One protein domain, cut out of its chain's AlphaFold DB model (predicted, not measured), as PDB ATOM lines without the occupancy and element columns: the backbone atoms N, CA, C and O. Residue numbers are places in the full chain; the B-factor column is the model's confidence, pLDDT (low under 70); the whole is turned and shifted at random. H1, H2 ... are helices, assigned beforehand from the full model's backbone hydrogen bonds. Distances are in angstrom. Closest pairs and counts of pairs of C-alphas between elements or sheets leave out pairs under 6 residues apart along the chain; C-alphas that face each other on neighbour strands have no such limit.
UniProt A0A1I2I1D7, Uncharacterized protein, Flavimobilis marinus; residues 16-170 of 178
ATOM      1  N   ARG A  16     -11.250 -19.164  27.222       97.44
ATOM      2  CA  ARG A  16     -10.864 -19.972  28.385       97.44
ATOM      3  C   ARG A  16      -9.407 -20.433  28.314       97.44
ATOM      4  O   ARG A  16      -8.656 -20.289  29.274       97.44
ATOM      5  N   ALA A  17      -8.999 -20.975  27.166       97.38
ATOM      6  CA  ALA A  17      -7.656 -21.512  26.977       97.38
ATOM      7  C   ALA A  17      -6.588 -20.410  26.996       97.38
ATOM      8  O   ALA A  17      -5.495 -20.629  27.516       97.38
ATOM      9  N   LEU A  18      -6.897 -19.233  26.447       97.94
ATOM     10  CA  LEU A  18      -6.002 -18.077  26.480       97.94
ATOM     11  C   LEU A  18      -5.801 -17.559  27.912       97.94
ATOM     12  O   LEU A  18      -4.662 -17.354  28.331       97.94
ATOM     13  N   VAL A  19      -6.878 -17.429  28.692       97.50
ATOM     14  CA  VAL A  19      -6.795 -17.008  30.101       97.50
ATOM     15  C   VAL A  19      -6.038 -18.037  30.943       97.50
ATOM     16  O   VAL A  19      -5.153 -17.657  31.708       97.50
ATOM     17  N   ALA A  20      -6.307 -19.333  30.764       97.38
ATOM     18  CA  ALA A  20      -5.641 -20.402  31.513       97.38
ATOM     19  C   ALA A  20      -4.111 -20.416  31.331       97.38
ATOM     20  O   ALA A  20      -3.383 -20.722  32.276       97.38
ATOM     21  N   ARG A  21      -3.600 -20.047  30.144       96.81
ATOM     22  CA  ARG A  21      -2.148 -19.958  29.884       96.81
ATOM     23  C   ARG A  21      -1.459 -18.893  30.733       96.81
ATOM     24  O   ARG A  21      -0.324 -19.096  31.148       96.81
ATOM     25  N   GLY A  22      -2.128 -17.767  30.986       93.31
ATOM     26  CA  GLY A  22      -1.679 -16.747  31.938       93.31
ATOM     27  C   GLY A  22      -0.415 -15.962  31.572       93.31
ATOM     28  O   GLY A  22      -0.016 -15.077  32.335       93.31
ATOM     29  N   ASP A  23       0.235 -16.257  30.447       95.75
ATOM     30  CA  ASP A  23       1.322 -15.437  29.923       95.75
ATOM     31  C   ASP A  23       0.774 -14.141  29.307       95.75
ATOM     32  O   ASP A  23      -0.369 -14.077  28.855       95.75
ATOM     33  N   HIS A  24       1.588 -13.085  29.299       93.12
ATOM     34  CA  HIS A  24       1.123 -11.755  28.907       93.12
ATOM     35  C   HIS A  24       0.572 -11.706  27.474       93.12
ATOM     36  O   HIS A  24      -0.436 -11.044  27.249       93.12
ATOM     37  N   ALA A  25       1.187 -12.423  26.526       95.06
ATOM     38  CA  ALA A  25       0.722 -12.438  25.143       95.06
ATOM     39  C   ALA A  25      -0.653 -13.112  25.037       95.06
ATOM     40  O   ALA A  25      -1.577 -12.517  24.487       95.06
ATOM     41  N   SER A  26      -0.829 -14.279  25.667       96.31
ATOM     42  CA  SER A  26      -2.130 -14.958  25.710       96.31
ATOM     43  C   SER A  26      -3.211 -14.108  26.388       96.31
ATOM     44  O   SER A  26      -4.361 -14.136  25.960       96.31
ATOM     45  N   LEU A  27      -2.874 -13.325  27.421       96.25
ATOM     46  CA  LEU A  27      -3.837 -12.435  28.083       96.25
ATOM     47  C   LEU A  27      -4.247 -11.235  27.212       96.25
ATOM     48  O   LEU A  27      -5.397 -10.798  27.289       96.25
ATOM     49  N   LEU A  28      -3.343 -10.711  26.379       95.06
ATOM     50  CA  LEU A  28      -3.680  -9.677  25.393       95.06
ATOM     51  C   LEU A  28      -4.597 -10.239  24.299       95.06
ATOM     52  O   LEU A  28      -5.613  -9.620  23.990       95.06
ATOM     53  N   ASP A  29      -4.303 -11.440  23.799       96.00
ATOM     54  CA  ASP A  29      -5.166 -12.134  22.837       96.00
ATOM     55  C   ASP A  29      -6.547 -12.440  23.446       96.00
ATOM     56  O   ASP A  29      -7.576 -12.252  22.796       96.00
ATOM     57  N   ALA A  30      -6.592 -12.865  24.718       96.94
ATOM     58  CA  ALA A  30      -7.836 -13.090  25.455       96.94
ATOM     59  C   ALA A  30      -8.672 -11.810  25.540       96.94
ATOM     60  O   ALA A  30      -9.878 -11.841  25.299       96.94
ATOM     61  N   ARG A  31      -8.040 -10.679  25.879       95.25
ATOM     62  CA  ARG A  31      -8.700  -9.371  25.943       95.25
ATOM     63  C   ARG A  31      -9.299  -9.002  24.589       95.25
ATOM     64  O   ARG A  31     -10.469  -8.630  24.532       95.25
ATOM     65  N   ASP A  32      -8.517  -9.115  23.521       94.19
ATOM     66  CA  ASP A  32      -8.957  -8.738  22.175       94.19
ATOM     67  C   ASP A  32     -10.117  -9.617  21.703       94.19
ATOM     68  O   ASP A  32     -11.093  -9.107  21.153       94.19
ATOM     69  N   LEU A  33     -10.077 -10.917  22.009       95.75
ATOM     70  CA  LEU A  33     -11.191 -11.827  21.760       95.75
ATOM     71  C   LEU A  33     -12.432 -11.446  22.582       95.75
ATOM     72  O   LEU A  33     -13.524 -11.347  22.020       95.75
ATOM     73  N   ALA A  34     -12.280 -11.173  23.880       94.38
ATOM     74  CA  ALA A  34     -13.384 -10.814  24.770       94.38
ATOM     75  C   ALA A  34     -14.098  -9.521  24.341       94.38
ATOM     76  O   ALA A  34     -15.314  -9.422  24.485       94.38
ATOM     77  N   LEU A  35     -13.381  -8.558  23.752       91.88
ATOM     78  CA  LEU A  35     -13.968  -7.331  23.191       91.88
ATOM     79  C   LEU A  35     -14.867  -7.580  21.964       91.88
ATOM     80  O   LEU A  35     -15.663  -6.716  21.605       91.88
ATOM     81  N   THR A  36     -14.773  -8.750  21.325       92.56
ATOM     82  CA  THR A  36     -15.676  -9.160  20.229       92.56
ATOM     83  C   THR A  36     -16.872  -9.990  20.704       92.56
ATOM     84  O   THR A  36     -17.743 -10.347  19.909       92.56
ATOM     85  N   MET A  37     -16.924 -10.308  21.998       92.06
ATOM     86  CA  MET A  37     -17.929 -11.167  22.609       92.06
ATOM     87  C   MET A  37     -18.924 -10.340  23.424       92.06
ATOM     88  O   MET A  37     -18.617  -9.255  23.909       92.06
ATOM     89  N   SER A  38     -20.127 -10.877  23.631       90.94
ATOM     90  CA  SER A  38     -21.016 -10.310  24.650       90.94
ATOM     91  C   SER A  38     -20.479 -10.614  26.050       90.94
ATOM     92  O   SER A  38     -19.889 -11.673  26.274       90.94
ATOM     93  N   VAL A  39     -20.775  -9.749  27.023       89.94
ATOM     94  CA  VAL A  39     -20.437  -9.990  28.437       89.94
ATOM     95  C   VAL A  39     -20.953 -11.352  28.914       89.94
ATOM     96  O   VAL A  39     -20.242 -12.077  29.602       89.94
ATOM     97  N   SER A  40     -22.164 -11.750  28.507       90.94
ATOM     98  CA  SER A  40     -22.715 -13.062  28.870       90.94
ATOM     99  C   SER A  40     -21.907 -14.228  28.294       90.94
ATOM    100  O   SER A  40     -21.811 -15.261  28.952       90.94
ATOM    101  N   ALA A  41     -21.348 -14.086  27.090       93.88
ATOM    102  CA  ALA A  41     -20.501 -15.113  26.490       93.88
ATOM    103  C   ALA A  41     -19.151 -15.201  27.215       93.88
ATOM    104  O   ALA A  41     -18.699 -16.301  27.514       93.88
ATOM    105  N   VAL A  42     -18.556 -14.060  27.582       95.12
ATOM    106  CA  VAL A  42     -17.329 -14.027  28.397       95.12
ATOM    107  C   VAL A  42     -17.553 -14.708  29.749       95.12
ATOM    108  O   VAL A  42     -16.778 -15.578  30.130       95.12
ATOM    109  N   ARG A  43     -18.652 -14.390  30.444       94.56
ATOM    110  CA  ARG A  43     -19.015 -15.040  31.717       94.56
ATOM    111  C   ARG A  43     -19.229 -16.550  31.581       94.56
ATOM    112  O   ARG A  43     -18.964 -17.277  32.525       94.56
ATOM    113  N   GLY A  44     -19.720 -17.011  30.430       94.44
ATOM    114  CA  GLY A  44     -19.894 -18.438  30.157       94.44
ATOM    115  C   GLY A  44     -18.573 -19.187  29.971       94.44
ATOM    116  O   GLY A  44     -18.458 -20.324  30.408       94.44
ATOM    117  N   GLU A  45     -17.575 -18.554  29.352       96.56
ATOM    118  CA  GLU A  45     -16.236 -19.136  29.160       96.56
ATOM    119  C   GLU A  45     -15.395 -19.135  30.448       96.56
ATOM    120  O   GLU A  45     -14.578 -20.036  30.670       96.56
ATOM    121  N   LEU A  46     -15.592 -18.114  31.287       96.69
ATOM    122  CA  LEU A  46     -14.897 -17.904  32.557       96.69
ATOM    123  C   LEU A  46     -15.747 -18.420  33.727       96.69
ATOM    124  O   LEU A  46     -16.144 -17.658  34.607       96.69
ATOM    125  N   ASP A  47     -16.072 -19.712  33.682       94.25
ATOM    126  CA  ASP A  47     -16.849 -20.393  34.720       94.25
ATOM    127  C   ASP A  47     -16.089 -20.549  36.050       94.25
ATOM    128  O   ASP A  47     -14.901 -20.248  36.164       94.25
ATOM    129  N   TYR A  48     -16.801 -21.050  37.063       93.31
ATOM    130  CA  TYR A  48     -16.263 -21.280  38.402       93.31
ATOM    131  C   TYR A  48     -14.968 -22.105  38.393       93.31
ATOM    132  O   TYR A  48     -14.019 -21.724  39.066       93.31
ATOM    133  N   ASP A  49     -14.900 -23.176  37.599       96.25
ATOM    134  CA  ASP A  49     -13.735 -24.065  37.569       96.25
ATOM    135  C   ASP A  49     -12.487 -23.321  37.065       96.25
ATOM    136  O   ASP A  49     -11.409 -23.452  37.639       96.25
ATOM    137  N   LEU A  50     -12.616 -22.477  36.030       96.81
ATOM    138  CA  LEU A  50     -11.492 -21.643  35.581       96.81
ATOM    139  C   LEU A  50     -11.109 -20.598  36.631       96.81
ATOM    140  O   LEU A  50      -9.922 -20.340  36.837       96.81
ATOM    141  N   LEU A  51     -12.105 -19.953  37.240       97.06
ATOM    142  CA  LEU A  51     -11.875 -18.907  38.233       97.06
ATOM    143  C   LEU A  51     -11.256 -19.452  39.519       97.06
ATOM    144  O   LEU A  51     -10.555 -18.696  40.182       97.06
ATOM    145  N   ASP A  52     -11.467 -20.728  39.839       95.69
ATOM    146  CA  ASP A  52     -10.822 -21.410  40.960       95.69
ATOM    147  C   ASP A  52      -9.410 -21.901  40.587       95.69
ATOM    148  O   ASP A  52      -8.436 -21.570  41.256       95.69
ATOM    149  N   GLU A  53      -9.255 -22.622  39.470       96.50
ATOM    150  CA  GLU A  53      -7.973 -23.245  39.092       96.50
ATOM    151  C   GLU A  53      -6.940 -22.250  38.531       96.50
ATOM    152  O   GLU A  53      -5.729 -22.446  38.665       96.50
ATOM    153  N   HIS A  54      -7.402 -21.177  37.885       97.06
ATOM    154  CA  HIS A  54      -6.569 -20.204  37.171       97.06
ATOM    155  C   HIS A  54      -6.809 -18.759  37.638       97.06
ATOM    156  O   HIS A  54      -6.622 -17.809  36.868       97.06
ATOM    157  N   ALA A  55      -7.183 -18.574  38.906       96.00
ATOM    158  CA  ALA A  55      -7.621 -17.295  39.463       96.00
ATOM    159  C   ALA A  55      -6.632 -16.137  39.272       96.00
ATOM    160  O   ALA A  55      -7.038 -15.024  38.947       96.00
ATOM    161  N   GLU A  56      -5.325 -16.362  39.426       95.50
ATOM    162  CA  GLU A  56      -4.325 -15.301  39.233       95.50
ATOM    163  C   GLU A  56      -4.277 -14.811  37.781       95.50
ATOM    164  O   GLU A  56      -4.132 -13.616  37.503       95.50
ATOM    165  N   SER A  57      -4.406 -15.729  36.825       96.62
ATOM    166  CA  SER A  57      -4.465 -15.396  35.402       96.62
ATOM    167  C   SER A  57      -5.786 -14.720  35.050       96.62
ATOM    168  O   SER A  57      -5.774 -13.704  34.353       96.62
ATOM    169  N   ALA A  58      -6.904 -15.201  35.601       97.00
ATOM    170  CA  ALA A  58      -8.213 -14.573  35.454       97.00
ATOM    171  C   ALA A  58      -8.248 -13.154  36.053       97.00
ATOM    172  O   ALA A  58      -8.706 -12.224  35.396       97.00
ATOM    173  N   SER A  59      -7.673 -12.937  37.240       96.06
ATOM    174  CA  SER A  59      -7.554 -11.614  37.873       96.06
ATOM    175  C   SER A  59      -6.777 -10.625  37.003       96.06
ATOM    176  O   SER A  59      -7.143  -9.451  36.879       96.06
ATOM    177  N   ARG A  60      -5.686 -11.082  36.378       95.00
ATOM    178  CA  ARG A  60      -4.898 -10.264  35.444       95.00
ATOM    179  C   ARG A  60      -5.678  -9.962  34.169       95.00
ATOM    180  O   ARG A  60      -5.697  -8.811  33.741       95.00
ATOM    181  N   PHE A  61      -6.348 -10.964  33.604       96.19
ATOM    182  CA  PHE A  61      -7.239 -10.788  32.459       96.19
ATOM    183  C   PHE A  61      -8.334  -9.751  32.746       96.19
ATOM    184  O   PHE A  61      -8.500  -8.819  31.965       96.19
ATOM    185  N   PHE A  62      -9.044  -9.864  33.872       95.12
ATOM    186  CA  PHE A  62     -10.152  -8.968  34.197       95.12
ATOM    187  C   PHE A  62      -9.732  -7.510  34.276       95.12
ATOM    188  O   PHE A  62     -10.421  -6.655  33.728       95.12
ATOM    189  N   ARG A  63      -8.586  -7.223  34.898       91.19
ATOM    190  CA  ARG A  63      -8.056  -5.856  34.962       91.19
ATOM    191  C   ARG A  63      -7.701  -5.318  33.576       91.19
ATOM    192  O   ARG A  63      -8.108  -4.213  33.241       91.19
ATOM    193  N   LEU A  64      -7.050  -6.124  32.728       91.81
ATOM    194  CA  LEU A  64      -6.759  -5.743  31.336       91.81
ATOM    195  C   LEU A  64      -8.030  -5.483  30.513       91.81
ATOM    196  O   LEU A  64      -8.059  -4.569  29.686       91.81
ATOM    197  N   TRP A  65      -9.061  -6.302  30.715       91.94
ATOM    198  CA  TRP A  65     -10.324  -6.200  29.992       91.94
ATOM    199  C   TRP A  65     -11.149  -4.993  30.442       91.94
ATOM    200  O   TRP A  65     -11.589  -4.213  29.595       91.94
ATOM    201  N   LEU A  66     -11.286  -4.775  31.754       89.69
ATOM    202  CA  LEU A  66     -11.973  -3.615  32.332       89.69
ATOM    203  C   LEU A  66     -11.334  -2.290  31.901       89.69
ATOM    204  O   LEU A  66     -12.058  -1.367  31.522       89.69
ATOM    205  N   ASP A  67     -10.000  -2.224  31.872       86.06
ATOM    206  CA  ASP A  67      -9.270  -1.048  31.391       86.06
ATOM    207  C   ASP A  67      -9.588  -0.714  29.932       86.06
ATOM    208  O   ASP A  67      -9.555   0.455  29.564       86.06
ATOM    209  N   HIS A  68      -9.904  -1.703  29.089       84.06
ATOM    210  CA  HIS A  68     -10.252  -1.471  27.680       84.06
ATOM    211  C   HIS A  68     -11.734  -1.168  27.469       84.06
ATOM    212  O   HIS A  68     -12.063  -0.345  26.612       84.06
ATOM    213  N   LEU A  69     -12.626  -1.764  28.265       80.75
ATOM    214  CA  LEU A  69     -14.050  -1.416  28.242       80.75
ATOM    215  C   LEU A  69     -14.267   0.082  28.515       80.75
ATOM    216  O   LEU A  69     -15.153   0.683  27.909       80.75
ATOM    217  N   ALA A  70     -13.393   0.703  29.315       65.81
ATOM    218  CA  ALA A  70     -13.382   2.141  29.573       65.81
ATOM    219  C   ALA A  70     -13.248   3.035  28.321       65.81
ATOM    220  O   ALA A  70     -13.617   4.206  28.379       65.81
ATOM    221  N   TRP A  71     -12.713   2.521  27.207       59.22
ATOM    222  CA  TRP A  71     -12.470   3.301  25.983       59.22
ATOM    223  C   TRP A  71     -13.514   3.065  24.889       59.22
ATOM    224  O   TRP A  71     -13.631   3.886  23.980       59.22
ATOM    225  N   GLY A  72     -14.244   1.947  24.947       59.53
ATOM    226  CA  GLY A  72     -15.142   1.510  23.872       59.53
ATOM    227  C   GLY A  72     -16.603   1.295  24.270       59.53
ATOM    228  O   GLY A  72     -17.445   1.199  23.379       59.53
ATOM    229  N   GLY A  73     -16.917   1.210  25.568       63.44
ATOM    230  CA  GLY A  73     -18.254   0.885  26.077       63.44
ATOM    231  C   GLY A  73     -18.973   2.054  26.756       63.44
ATOM    232  O   GLY A  73     -18.386   3.089  27.064       63.44
ATOM    233  N   SER A  74     -20.271   1.876  27.026       71.06
ATOM    234  CA  SER A  74     -20.989   2.758  27.959       71.06
ATOM    235  C   SER A  74     -20.581   2.418  29.398       71.06
ATOM    236  O   SER A  74     -20.464   1.241  29.742       71.06
ATOM    237  N   GLY A  75     -20.416   3.410  30.272       73.75
ATOM    238  CA  GLY A  75     -20.063   3.195  31.681       73.75
ATOM    239  C   GLY A  75     -21.051   2.297  32.437       73.75
ATOM    240  O   GLY A  75     -20.661   1.626  33.386       73.75
ATOM    241  N   PHE A  76     -22.305   2.187  31.983       79.12
ATOM    242  CA  PHE A  76     -23.278   1.235  32.536       79.12
ATOM    243  C   PHE A  76     -22.907  -0.229  32.281       79.12
ATOM    244  O   PHE A  76     -23.047  -1.062  33.175       79.12
ATOM    245  N   GLU A  77     -22.427  -0.550  31.079       81.56
ATOM    246  CA  GLU A  77     -21.938  -1.894  30.765       81.56
ATOM    247  C   GLU A  77     -20.674  -2.200  31.569       81.56
ATOM    248  O   GLU A  77     -20.570  -3.263  32.180       81.56
ATOM    249  N   GLN A  78     -19.766  -1.225  31.661       82.94
ATOM    250  CA  GLN A  78     -18.563  -1.346  32.476       82.94
ATOM    251  C   GLN A  78     -18.892  -1.619  33.950       82.94
ATOM    252  O   GLN A  78     -18.258  -2.475  34.557       82.94
ATOM    253  N   MET A  79     -19.905  -0.959  34.515       88.31
ATOM    254  CA  MET A  79     -20.352  -1.210  35.888       88.31
ATOM    255  C   MET A  79     -20.916  -2.612  36.080       88.31
ATOM    256  O   MET A  79     -20.601  -3.252  37.077       88.31
ATOM    257  N   ALA A  80     -21.708  -3.120  35.135       88.06
ATOM    258  CA  ALA A  80     -22.216  -4.488  35.220       88.06
ATOM    259  C   ALA A  80     -21.076  -5.524  35.191       88.06
ATOM    260  O   ALA A  80     -21.121  -6.517  35.918       88.06
ATOM    261  N   VAL A  81     -20.040  -5.289  34.376       91.50
ATOM    262  CA  VAL A  81     -18.845  -6.146  34.341       91.50
ATOM    263  C   VAL A  81     -18.033  -6.003  35.628       91.50
ATOM    264  O   VAL A  81     -17.633  -7.011  36.200       91.50
ATOM    265  N   ALA A  82     -17.815  -4.780  36.109       92.62
ATOM    266  CA  ALA A  82     -17.054  -4.504  37.322       92.62
ATOM    267  C   ALA A  82     -17.722  -5.069  38.582       92.62
ATOM    268  O   ALA A  82     -17.028  -5.602  39.442       92.62
ATOM    269  N   ASP A  83     -19.051  -5.004  38.682       92.19
ATOM    270  CA  ASP A  83     -19.821  -5.623  39.766       92.19
ATOM    271  C   ASP A  83     -19.616  -7.142  39.787       92.19
ATOM    272  O   ASP A  83     -19.252  -7.714  40.815       92.19
ATOM    273  N   TRP A  84     -19.738  -7.790  38.624       94.62
ATOM    274  CA  TRP A  84     -19.467  -9.220  38.503       94.62
ATOM    275  C   TRP A  84     -18.016  -9.566  38.868       94.62
ATOM    276  O   TRP A  84     -17.795 -10.420  39.721       94.62
ATOM    277  N   VAL A  85     -17.027  -8.880  38.288       95.31
ATOM    278  CA  VAL A  85     -15.601  -9.112  38.582       95.31
ATOM    279  C   VAL A  85     -15.290  -8.877  40.063       95.31
ATOM    280  O   VAL A  85     -14.548  -9.656  40.666       95.31
ATOM    281  N   GLY A  86     -15.848  -7.825  40.663       94.62
ATOM    282  CA  GLY A  86     -15.699  -7.528  42.085       94.62
ATOM    283  C   GLY A  86     -16.267  -8.642  42.963       94.62
ATOM    284  O   GLY A  86     -15.612  -9.069  43.915       94.62
ATOM    285  N   ALA A  87     -17.438  -9.176  42.602       94.62
ATOM    286  CA  ALA A  87     -18.041 -10.314  43.283       94.62
ATOM    287  C   ALA A  87     -17.185 -11.586  43.167       94.62
ATOM    288  O   ALA A  87     -16.979 -12.259  44.175       94.62
ATOM    289  N   GLU A  88     -16.626 -11.896  41.991       96.25
ATOM    290  CA  GLU A  88     -15.771 -13.082  41.818       96.25
ATOM    291  C   GLU A  88     -14.506 -13.020  42.685       96.25
ATOM    292  O   GLU A  88     -14.112 -14.028  43.271       96.25
ATOM    293  N   HIS A  89     -13.919 -11.833  42.876       95.81
ATOM    294  CA  HIS A  89     -12.808 -11.640  43.818       95.81
ATOM    295  C   HIS A  89     -13.204 -11.893  45.285       95.81
ATOM    296  O   HIS A  89     -12.356 -12.253  46.099       95.81
ATOM    297  N   GLY A  90     -14.483 -11.735  45.633       92.88
ATOM    298  CA  GLY A  90     -15.024 -12.064  46.954       92.88
ATOM    299  C   GLY A  90     -15.567 -13.492  47.090       92.88
ATOM    300  O   GLY A  90     -15.929 -13.878  48.203       92.88
ATOM    301  N   LEU A  91     -15.645 -14.255  45.993       93.88
ATOM    302  CA  LEU A  91     -16.266 -15.581  45.932       93.88
ATOM    303  C   LEU A  91     -15.303 -16.637  45.374       93.88
ATOM    304  O   LEU A  91     -14.680 -17.364  46.143       93.88
ATOM    305  N   SER A  92     -15.178 -16.724  44.049       94.94
ATOM    306  CA  SER A  92     -14.439 -17.788  43.357       94.94
ATOM    307  C   SER A  92     -12.920 -17.598  43.422       94.94
ATOM    308  O   SER A  92     -12.170 -18.563  43.370       94.94
ATOM    309  N   MET A  93     -12.449 -16.362  43.602       96.12
ATOM    310  CA  MET A  93     -11.025 -16.009  43.549       96.12
ATOM    311  C   MET A  93     -10.464 -15.539  44.900       96.12
ATOM    312  O   MET A  93      -9.437 -14.864  44.948       96.12
ATOM    313  N   VAL A  94     -11.113 -15.887  46.016       94.06
ATOM    314  CA  VAL A  94     -10.724 -15.439  47.374       94.06
ATOM    315  C   VAL A  94      -9.303 -15.829  47.789       94.06
ATOM    316  O   VAL A  94      -8.760 -15.266  48.737       94.06
ATOM    317  N   HIS A  95      -8.708 -16.802  47.104       92.12
ATOM    318  CA  HIS A  95      -7.353 -17.279  47.350       92.12
ATOM    319  C   HIS A  95      -6.275 -16.458  46.613       92.12
ATOM    320  O   HIS A  95      -5.092 -16.639  46.892       92.12
ATOM    321  N   VAL A  96      -6.659 -15.552  45.703       93.75
ATOM    322  CA  VAL A  96      -5.738 -14.600  45.063       93.75
ATOM    323  C   VAL A  96      -5.238 -13.597  46.101       93.75
ATOM    324  O   VAL A  96      -6.010 -13.098  46.928       93.75
ATOM    325  N   ASP A  97      -3.948 -13.260  46.054       92.25
ATOM    326  CA  ASP A  97      -3.399 -12.242  46.950       92.25
ATOM    327  C   ASP A  97      -4.170 -10.923  46.805       92.25
ATOM    328  O   ASP A  97      -4.401 -10.422  45.703       92.25
ATOM    329  N   ARG A  98      -4.591 -10.367  47.945       92.69
ATOM    330  CA  ARG A  98      -5.391  -9.134  48.035       92.69
ATOM    331  C   ARG A  98      -6.713  -9.166  47.254       92.69
ATOM    332  O   ARG A  98      -7.216  -8.091  46.928       92.69
ATOM    333  N   ALA A  99      -7.317 -10.334  47.009       93.12
ATOM    334  CA  ALA A  99      -8.547 -10.459  46.217       93.12
ATOM    335  C   ALA A  99      -9.637  -9.441  46.609       93.12
ATOM    336  O   ALA A  99     -10.084  -8.664  45.769       93.12
ATOM    337  N   TYR A 100      -9.979  -9.341  47.898       92.31
ATOM    338  CA  TYR A 100     -10.957  -8.360  48.396       92.31
ATOM    339  C   TYR A 100     -10.588  -6.902  48.083       92.31
ATOM    340  O   TYR A 100     -11.464  -6.101  47.766       92.31
ATOM    341  N   GLY A 101      -9.301  -6.554  48.169       93.31
ATOM    342  CA  GLY A 101      -8.816  -5.215  47.836       93.31
ATOM    343  C   GLY A 101      -8.940  -4.922  46.342       93.31
ATOM    344  O   GLY A 101      -9.384  -3.840  45.971       93.31
ATOM    345  N   ILE A 102      -8.611  -5.900  45.493       93.06
ATOM    346  CA  ILE A 102      -8.778  -5.795  44.038       93.06
ATOM    347  C   ILE A 102     -10.262  -5.631  43.692       93.06
ATOM    348  O   ILE A 102     -10.616  -4.719  42.947       93.06
ATOM    349  N   GLY A 103     -11.138  -6.454  44.276       93.12
ATOM    350  CA  GLY A 103     -12.583  -6.354  44.072       93.12
ATOM    351  C   GLY A 103     -13.131  -4.984  44.473       93.12
ATOM    352  O   GLY A 103     -13.834  -4.352  43.688       93.12
ATOM    353  N   ALA A 104     -12.737  -4.471  45.645       91.69
ATOM    354  CA  ALA A 104     -13.120  -3.133  46.092       91.69
ATOM    355  C   ALA A 104     -12.630  -2.033  45.135       91.69
ATOM    356  O   ALA A 104     -13.393  -1.123  44.815       91.69
ATOM    357  N   ALA A 105     -11.389  -2.126  44.648       91.44
ATOM    358  CA  ALA A 105     -10.832  -1.152  43.714       91.44
ATOM    359  C   ALA A 105     -11.580  -1.128  42.377       91.44
ATOM    360  O   ALA A 105     -11.936  -0.056  41.894       91.44
ATOM    361  N   VAL A 106     -11.893  -2.305  41.830       91.38
ATOM    362  CA  VAL A 106     -12.699  -2.445  40.611       91.38
ATOM    363  C   VAL A 106     -14.085  -1.815  40.789       91.38
ATOM    364  O   VAL A 106     -14.532  -1.053  39.932       91.38
ATOM    365  N   THR A 107     -14.760  -2.089  41.908       90.31
ATOM    366  CA  THR A 107     -16.090  -1.524  42.181       90.31
ATOM    367  C   THR A 107     -16.046  -0.003  42.333       90.31
ATOM    368  O   THR A 107     -16.896   0.690  41.778       90.31
ATOM    369  N   VAL A 108     -15.061   0.535  43.058       90.81
ATOM    370  CA  VAL A 108     -14.923   1.983  43.275       90.81
ATOM    371  C   VAL A 108     -14.637   2.724  41.963       90.81
ATOM    372  O   VAL A 108     -15.284   3.740  41.701       90.81
ATOM    373  N   ASP A 109     -13.744   2.210  41.108       87.81
ATOM    374  CA  ASP A 109     -13.465   2.813  39.793       87.81
ATOM    375  C   ASP A 109     -14.722   2.846  38.907       87.81
ATOM    376  O   ASP A 109     -15.062   3.872  38.314       87.81
ATOM    377  N   ALA A 110     -15.488   1.753  38.878       86.88
ATOM    378  CA  ALA A 110     -16.721   1.691  38.100       86.88
ATOM    379  C   ALA A 110     -17.809   2.647  38.620       86.88
ATOM    380  O   ALA A 110     -18.475   3.320  37.826       86.88
ATOM    381  N   LEU A 111     -17.956   2.768  39.945       89.00
ATOM    382  CA  LEU A 111     -18.863   3.736  40.567       89.00
ATOM    383  C   LEU A 111     -18.479   5.177  40.212       89.00
ATOM    384  O   LEU A 111     -19.360   5.983  39.896       89.00
ATOM    385  N   ALA A 112     -17.182   5.504  40.210       88.25
ATOM    386  CA  ALA A 112     -16.702   6.823  39.807       88.25
ATOM    387  C   ALA A 112     -17.111   7.141  38.359       88.25
ATOM    388  O   ALA A 112     -17.638   8.216  38.078       88.25
ATOM    389  N   ARG A 113     -16.943   6.193  37.433       85.06
ATOM    390  CA  ARG A 113     -17.284   6.391  36.014       85.06
ATOM    391  C   ARG A 113     -18.785   6.534  35.775       85.06
ATOM    392  O   ARG A 113     -19.204   7.437  35.054       85.06
ATOM    393  N   VAL A 114     -19.606   5.678  36.389       88.69
ATOM    394  CA  VAL A 114     -21.070   5.740  36.224       88.69
ATOM    395  C   VAL A 114     -21.650   7.021  36.801       88.69
ATOM    396  O   VAL A 114     -22.542   7.609  36.192       88.69
ATOM    397  N   THR A 115     -21.155   7.479  37.951       90.62
ATOM    398  CA  THR A 115     -21.630   8.734  38.552       90.62
ATOM    399  C   THR A 115     -21.304   9.941  37.674       90.62
ATOM    400  O   THR A 115     -22.187  10.774  37.470       90.62
ATOM    401  N   ALA A 116     -20.111   9.987  37.068       89.06
ATOM    402  CA  ALA A 116     -19.758  11.004  36.077       89.06
ATOM    403  C   ALA A 116     -20.675  10.950  34.841       89.06
ATOM    404  O   ALA A 116     -21.303  11.946  34.491       89.06
ATOM    405  N   GLN A 117     -20.838   9.772  34.229       89.94
ATOM    406  CA  GLN A 117     -21.672   9.633  33.033       89.94
ATOM    407  C   GLN A 117     -23.152   9.956  33.299       89.94
ATOM    408  O   GLN A 117     -23.828  10.535  32.444       89.94
ATOM    409  N   LEU A 118     -23.683   9.578  34.467       91.44
ATOM    410  CA  LEU A 118     -25.045   9.930  34.858       91.44
ATOM    411  C   LEU A 118     -25.195  11.441  35.031       91.44
ATOM    412  O   LEU A 118     -26.182  11.988  34.547       91.44
ATOM    413  N   ALA A 119     -24.234  12.115  35.672       92.50
ATOM    414  CA  ALA A 119     -24.248  13.571  35.790       92.50
ATOM    415  C   ALA A 119     -24.302  14.237  34.403       92.50
ATOM    416  O   ALA A 119     -25.208  15.032  34.149       92.50
ATOM    417  N   ASP A 120     -23.430  13.824  33.478       90.69
ATOM    418  CA  ASP A 120     -23.401  14.344  32.106       90.69
ATOM    419  C   ASP A 120     -24.722  14.100  31.363       90.69
ATOM    420  O   ASP A 120     -25.255  14.992  30.702       90.69
ATOM    421  N   THR A 121     -25.290  12.897  31.505       90.50
ATOM    422  CA  THR A 121     -26.570  12.529  30.880       90.50
ATOM    423  C   THR A 121     -27.712  13.402  31.398       90.50
ATOM    424  O   THR A 121     -28.560  13.842  30.620       90.50
ATOM    425  N   LEU A 122     -27.739  13.670  32.707       92.38
ATOM    426  CA  LEU A 122     -28.756  14.522  33.316       92.38
ATOM    427  C   LEU A 122     -28.622  15.980  32.866       92.38
ATOM    428  O   LEU A 122     -29.636  16.590  32.543       92.38
ATOM    429  N   THR A 123     -27.400  16.513  32.767       89.44
ATOM    430  CA  THR A 123     -27.155  17.860  32.221       89.44
ATOM    431  C   THR A 123     -27.532  17.960  30.742       89.44
ATOM    432  O   THR A 123     -28.118  18.951  30.302       89.44
ATOM    433  N   ALA A 124     -27.256  16.920  29.951       89.00
ATOM    434  CA  ALA A 124     -27.619  16.881  28.537       89.00
ATOM    435  C   ALA A 124     -29.141  16.878  28.308       89.00
ATOM    436  O   ALA A 124     -29.596  17.252  27.227       89.00
ATOM    437  N   PHE A 125     -29.940  16.505  29.315       89.81
ATOM    438  CA  PHE A 125     -31.395  16.432  29.193       89.81
ATOM    439  C   PHE A 125     -32.037  17.775  28.815       89.81
ATOM    440  O   PHE A 125     -33.048  17.790  28.113       89.81
ATOM    441  N   ARG A 126     -31.436  18.905  29.211       87.25
ATOM    442  CA  ARG A 126     -31.925  20.251  28.865       87.25
ATOM    443  C   ARG A 126     -32.066  20.474  27.354       87.25
ATOM    444  O   ARG A 126     -32.945  21.211  26.916       87.25
ATOM    445  N   PHE A 127     -31.281  19.773  26.537       87.12
ATOM    446  CA  PHE A 127     -31.445  19.795  25.082       87.12
ATOM    447  C   PHE A 127     -32.879  19.448  24.634       87.12
ATOM    448  O   PHE A 127     -33.375  20.018  23.666       87.12
ATOM    449  N   PHE A 128     -33.571  18.557  25.355       86.88
ATOM    450  CA  PHE A 128     -34.943  18.148  25.043       86.88
ATOM    451  C   PHE A 128     -36.015  19.133  25.531       86.88
ATOM    452  O   PHE A 128     -37.173  18.999  25.137       86.88
ATOM    453  N   THR A 129     -35.659  20.116  26.367       86.00
ATOM    454  CA  THR A 129     -36.589  21.144  26.871       86.00
ATOM    455  C   THR A 129     -36.459  22.491  26.161       86.00
ATOM    456  O   THR A 129     -37.402  23.273  26.184       86.00
ATOM    457  N   ASP A 130     -35.328  22.756  25.504       83.44
ATOM    458  CA  ASP A 130     -35.042  24.057  24.871       83.44
ATOM    459  C   ASP A 130     -35.425  24.109  23.371       83.44
ATOM    460  O   ASP A 130     -35.216  25.120  22.696       83.44
ATOM    461  N   GLY A 131     -35.969  23.016  22.825       80.44
ATOM    462  CA  GLY A 131     -36.338  22.890  21.412       80.44
ATOM    463  C   GLY A 131     -37.675  23.555  21.033       80.44
ATOM    464  O   GLY A 131     -38.544  23.735  21.885       80.44
ATOM    465  N   PRO A 132     -37.892  23.876  19.740       79.44
ATOM    466  CA  PRO A 132     -39.139  24.486  19.257       79.44
ATOM    467  C   PRO A 132     -40.374  23.591  19.453       79.44
ATOM    468  O   PRO A 132     -41.476  24.113  19.606       79.44
ATOM    469  N   ASP A 133     -40.168  22.272  19.495       84.62
ATOM    470  CA  ASP A 133     -41.197  21.247  19.711       84.62
ATOM    471  C   ASP A 133     -41.048  20.569  21.089       84.62
ATOM    472  O   ASP A 133     -41.437  19.417  21.269       84.62
ATOM    473  N   ALA A 134     -40.416  21.234  22.063       82.56
ATOM    474  CA  ALA A 134     -40.216  20.659  23.388       82.56
ATOM    475  C   ALA A 134     -41.561  20.398  24.088       82.56
ATOM    476  O   ALA A 134     -42.276  21.319  24.481       82.56
ATOM    477  N   GLU A 135     -41.894  19.120  24.273       82.69
ATOM    478  CA  GLU A 135     -43.096  18.687  25.003       82.69
ATOM    479  C   GLU A 135     -42.861  18.576  26.519       82.69
ATOM    480  O   GLU A 135     -43.797  18.390  27.298       82.69
ATOM    481  N   VAL A 136     -41.601  18.669  26.952       82.81
ATOM    482  CA  VAL A 136     -41.201  18.513  28.350       82.81
ATOM    483  C   VAL A 136     -41.045  19.881  29.008       82.81
ATOM    484  O   VAL A 136     -40.333  20.749  28.511       82.81
ATOM    485  N   ASP A 137     -41.682  20.052  30.165       86.06
ATOM    486  CA  ASP A 137     -41.587  21.267  30.980       86.06
ATOM    487  C   ASP A 137     -40.135  21.524  31.431       86.06
ATOM    488  O   ASP A 137     -39.483  20.639  31.998       86.06
ATOM    489  N   ALA A 138     -39.651  22.757  31.253       87.19
ATOM    490  CA  ALA A 138     -38.335  23.217  31.701       87.19
ATOM    491  C   ALA A 138     -38.083  22.969  33.203       87.19
ATOM    492  O   ALA A 138     -36.953  22.695  33.609       87.19
ATOM    493  N   ALA A 139     -39.128  22.948  34.038       90.06
ATOM    494  CA  ALA A 139     -39.009  22.605  35.454       90.06
ATOM    495  C   ALA A 139     -38.520  21.160  35.693       90.06
ATOM    496  O   ALA A 139     -38.007  20.837  36.772       90.06
ATOM    497  N   VAL A 140     -38.701  20.247  34.730       90.12
ATOM    498  CA  VAL A 140     -38.097  18.906  34.762       90.12
ATOM    499  C   VAL A 140     -36.593  19.009  34.526       90.12
ATOM    500  O   VAL A 140     -35.848  18.495  35.357       90.12
ATOM    501  N   ALA A 141     -36.151  19.723  33.487       88.75
ATOM    502  CA  ALA A 141     -34.727  19.942  33.227       88.75
ATOM    503  C   ALA A 141     -34.025  20.604  34.422       88.75
ATOM    504  O   ALA A 141     -33.031  20.074  34.897       88.75
ATOM    505  N   ASP A 142     -34.605  21.647  35.025       91.62
ATOM    506  CA  ASP A 142     -34.023  22.295  36.212       91.62
ATOM    507  C   ASP A 142     -33.888  21.351  37.420       91.62
ATOM    508  O   ASP A 142     -32.991  21.485  38.259       91.62
ATOM    509  N   ARG A 143     -34.805  20.384  37.568       93.38
ATOM    510  CA  ARG A 143     -34.688  19.347  38.605       93.38
ATOM    511  C   ARG A 143     -33.574  18.358  38.281       93.38
ATOM    512  O   ARG A 143     -32.830  18.009  39.196       93.38
ATOM    513  N   LEU A 144     -33.463  17.930  37.028       93.06
ATOM    514  CA  LEU A 144     -32.425  17.000  36.589       93.06
ATOM    515  C   LEU A 144     -31.034  17.645  36.621       93.06
ATOM    516  O   LEU A 144     -30.105  17.001  37.089       93.06
ATOM    517  N   ASP A 145     -30.901  18.929  36.288       92.12
ATOM    518  CA  ASP A 145     -29.648  19.686  36.410       92.12
ATOM    519  C   ASP A 145     -29.172  19.779  37.866       92.12
ATOM    520  O   ASP A 145     -27.989  19.612  38.165       92.12
ATOM    521  N   ARG A 146     -30.093  19.989  38.817       93.81
ATOM    522  CA  ARG A 146     -29.740  19.942  40.246       93.81
ATOM    523  C   ARG A 146     -29.268  18.554  40.673       93.81
ATOM    524  O   ARG A 146     -28.319  18.454  41.444       93.81
ATOM    525  N   LEU A 147     -29.913  17.497  40.177       95.38
ATOM    526  CA  LEU A 147     -29.486  16.118  40.430       95.38
ATOM    527  C   LEU A 147     -28.123  15.822  39.794       95.38
ATOM    528  O   LEU A 147     -27.308  15.161  40.432       95.38
ATOM    529  N   ALA A 148     -27.844  16.356  38.602       93.06
ATOM    530  CA  ALA A 148     -26.534  16.275  37.965       93.06
ATOM    531  C   ALA A 148     -25.448  16.886  38.861       93.06
ATOM    532  O   ALA A 148     -24.418  16.260  39.088       93.06
ATOM    533  N   GLY A 149     -25.715  18.054  39.459       92.56
ATOM    534  CA  GLY A 149     -24.820  18.676  40.438       92.56
ATOM    535  C   GLY A 149     -24.558  17.795  41.667       92.56
ATOM    536  O   GLY A 149     -23.413  17.661  42.095       92.56
ATOM    537  N   THR A 150     -25.594  17.142  42.205       95.50
ATOM    538  CA  THR A 150     -25.434  16.168  43.301       95.50
ATOM    539  C   THR A 150     -24.574  14.979  42.875       95.50
ATOM    540  O   THR A 150     -23.686  14.573  43.619       95.50
ATOM    541  N   LEU A 151     -24.800  14.426  41.682       94.38
ATOM    542  CA  LEU A 151     -24.013  13.302  41.170       94.38
ATOM    543  C   LEU A 151     -22.558  13.682  40.895       94.38
ATOM    544  O   LEU A 151     -21.676  12.878  41.167       94.38
ATOM    545  N   ALA A 152     -22.294  14.902  40.429       92.25
ATOM    546  CA  ALA A 152     -20.936  15.410  40.256       92.25
ATOM    547  C   ALA A 152     -20.197  15.543  41.601       92.25
ATOM    548  O   ALA A 152     -19.013  15.220  41.684       92.25
ATOM    549  N   ALA A 153     -20.890  15.966  42.665       93.62
ATOM    550  CA  ALA A 153     -20.318  16.000  44.012       93.62
ATOM    551  C   ALA A 153     -20.015  14.585  44.539       93.62
ATOM    552  O   ALA A 153     -18.913  14.334  45.016       93.62
ATOM    553  N   VAL A 154     -20.950  13.644  44.368       93.88
ATOM    554  CA  VAL A 154     -20.741  12.229  44.721       93.88
ATOM    555  C   VAL A 154     -19.581  11.626  43.925       93.88
ATOM    556  O   VAL A 154     -18.750  10.926  44.492       93.88
ATOM    557  N   HIS A 155     -19.487  11.921  42.627       91.94
ATOM    558  CA  HIS A 155     -18.364  11.501  41.791       91.94
ATOM    559  C   HIS A 155     -17.028  12.002  42.353       91.94
ATOM    560  O   HIS A 155     -16.088  11.217  42.457       91.94
ATOM    561  N   ALA A 156     -16.947  13.276  42.747       91.88
ATOM    562  CA  ALA A 156     -15.734  13.843  43.330       91.88
ATOM    563  C   ALA A 156     -15.335  13.130  44.634       91.88
ATOM    564  O   ALA A 156     -14.174  12.764  44.792       91.88
ATOM    565  N   GLU A 157     -16.295  12.861  45.524       94.25
ATOM    566  CA  GLU A 157     -16.050  12.101  46.758       94.25
ATOM    567  C   GLU A 157     -15.550  10.677  46.463       94.25
ATOM    568  O   GLU A 157     -14.561  10.231  47.042       94.25
ATOM    569  N   ILE A 158     -16.177   9.970  45.517       91.38
ATOM    570  CA  ILE A 158     -15.748   8.620  45.122       91.38
ATOM    571  C   ILE A 158     -14.347   8.654  44.504       91.38
ATOM    572  O   ILE A 158     -13.529   7.794  44.818       91.38
ATOM    573  N   ALA A 159     -14.048   9.634  43.648       87.94
ATOM    574  CA  ALA A 159     -12.739   9.776  43.021       87.94
ATOM    575  C   ALA A 159     -11.630  10.042  44.054       87.94
ATOM    576  O   ALA A 159     -10.524   9.516  43.919       87.94
ATOM    577  N   GLU A 160     -11.921  10.806  45.112       90.50
ATOM    578  CA  GLU A 160     -10.995  10.988  46.233       90.50
ATOM    579  C   GLU A 160     -10.730   9.683  46.986       90.50
ATOM    580  O   GLU A 160      -9.576   9.390  47.301       90.50
ATOM    581  N   GLU A 161     -11.763   8.884  47.263       89.56
ATOM    582  CA  GLU A 161     -11.578   7.578  47.905       89.56
ATOM    583  C   GLU A 161     -10.841   6.593  46.987       89.56
ATOM    584  O   GLU A 161      -9.949   5.880  47.445       89.56
ATOM    585  N   ALA A 162     -11.129   6.608  45.682       85.44
ATOM    586  CA  ALA A 162     -10.418   5.814  44.681       85.44
ATOM    587  C   ALA A 162      -8.915   6.127  44.683       85.44
ATOM    588  O   ALA A 162      -8.089   5.218  44.700       85.44
ATOM    589  N   ALA A 163      -8.551   7.412  44.754       85.56
ATOM    590  CA  ALA A 163      -7.160   7.859  44.795       85.56
ATOM    591  C   ALA A 163      -6.415   7.466  46.086       85.56
ATOM    592  O   ALA A 163      -5.184   7.516  46.124       85.56
ATOM    593  N   ARG A 164      -7.134   7.086  47.153       87.75
ATOM    594  CA  ARG A 164      -6.548   6.583  48.407       87.75
ATOM    595  C   ARG A 164      -6.317   5.075  48.396       87.75
ATOM    596  O   ARG A 164      -5.658   4.567  49.307       87.75
ATOM    597  N   LEU A 165      -6.854   4.355  47.412       85.44
ATOM    598  CA  LEU A 165      -6.609   2.925  47.284       85.44
ATOM    599  C   LEU A 165      -5.141   2.671  46.897       85.44
ATOM    600  O   LEU A 165      -4.578   3.416  46.092       85.44
ATOM    601  N   PRO A 166      -4.495   1.628  47.452       85.56
ATOM    602  CA  PRO A 166      -3.139   1.265  47.056       85.56
ATOM    603  C   PRO A 166      -3.045   1.000  45.548       85.56
ATOM    604  O   PRO A 166      -3.797   0.180  45.019       85.56
ATOM    605  N   ALA A 167      -2.085   1.641  44.874       80.75
ATOM    606  CA  ALA A 167      -1.899   1.526  43.423       80.75
ATOM    607  C   ALA A 167      -1.677   0.074  42.966       80.75
ATOM    608  O   ALA A 167      -2.090  -0.317  41.877       80.75
ATOM    609  N   GLU A 168      -1.098  -0.767  43.827       80.94
ATOM    610  CA  GLU A 168      -0.873  -2.181  43.511       80.94
ATOM    611  C   GLU A 168      -2.174  -2.993  43.358       80.94
ATOM    612  O   GLU A 168      -2.138  -4.111  42.846       80.94
ATOM    613  N   LEU A 169      -3.320  -2.469  43.815       81.94
ATOM    614  CA  LEU A 169      -4.632  -3.096  43.607       81.94
ATOM    615  C   LEU A 169      -5.176  -2.836  42.199       81.94
ATOM    616  O   LEU A 169      -5.963  -3.632  41.687       81.94
ATOM    617  N   THR A 170      -4.753  -1.735  41.577       70.62
ATOM    618  CA  THR A 170      -5.242  -1.267  40.276       70.62
ATOM    619  C   THR A 170      -4.264  -1.556  39.142       70.62
ATOM    620  O   THR A 170      -4.688  -1.762  38.011       70.62
TER     621      THR A 170
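What this domain is: This is residues 16 to 170 of the 178 residues of an uncharacterized protein of Flavimobilis marinus (UniProt A0A1I2I1D7). A long helical hairpin, H7 and H8, makes the length of the domain; H6 and then H5 fold back beside the first part of H7, and four short helices, H1 to H4, gather round H5 and H6 at the end away from the hairpin's turn. The 155 printed residues hold eight named helices, H1 to H8 in chain order, and no named strand: all helix. The whole is loose, with a radius of gyration of the C-alphas of 18.8 A, and elongated, spanning 58 by 33 by 23 A.

Where its parts are: H1, residues 16 to 21, begins at C-alpha 16 (-10.864, -19.972, 28.385). H2 is residues 24 to 34, H3 39 to 45 and H4 48 to 53. H5, residues 55 to 72, is 25.6 A long and H6, 75 to 90, 22.2 A. H7, 99 to 128, is 44.3 A long; H8, 138 to 164, is 39.6 A and ends at C-alpha 164 (-6.548, 6.583, 48.407).

How they stand to each other: H1 and H2 form a hairpin, closest at the C-alphas of Leu 18 and Ser 26, 5.0 A. H5, the hub, touches H2 at a steep tilt of 53 degrees, closest at the C-alphas of Arg 31 and Trp 65, 5.4 A. H3 and H4 are close to H6 but not clearly touching it. H5, H6 and H7 are an up and down bundle, each running against the one before. The closest C-alphas of H6 and H7 are Gly 86 and Gly 103, 3.9 A; those of H7 and H8, a hairpin tilted 23 degrees, are Ala 119 and Ala 148, 4.2 A. Every O i to N i+4 pair is within hydrogen-bond range but in H5, 12 of 14, and H7, 23 of 26.

The domain as a whole: The C-alphas farthest apart, Glu 53 and Pro 132, are 60.4 A apart. The printed part has no cut and no long link. Residues 70 to 73 have pLDDT under 70.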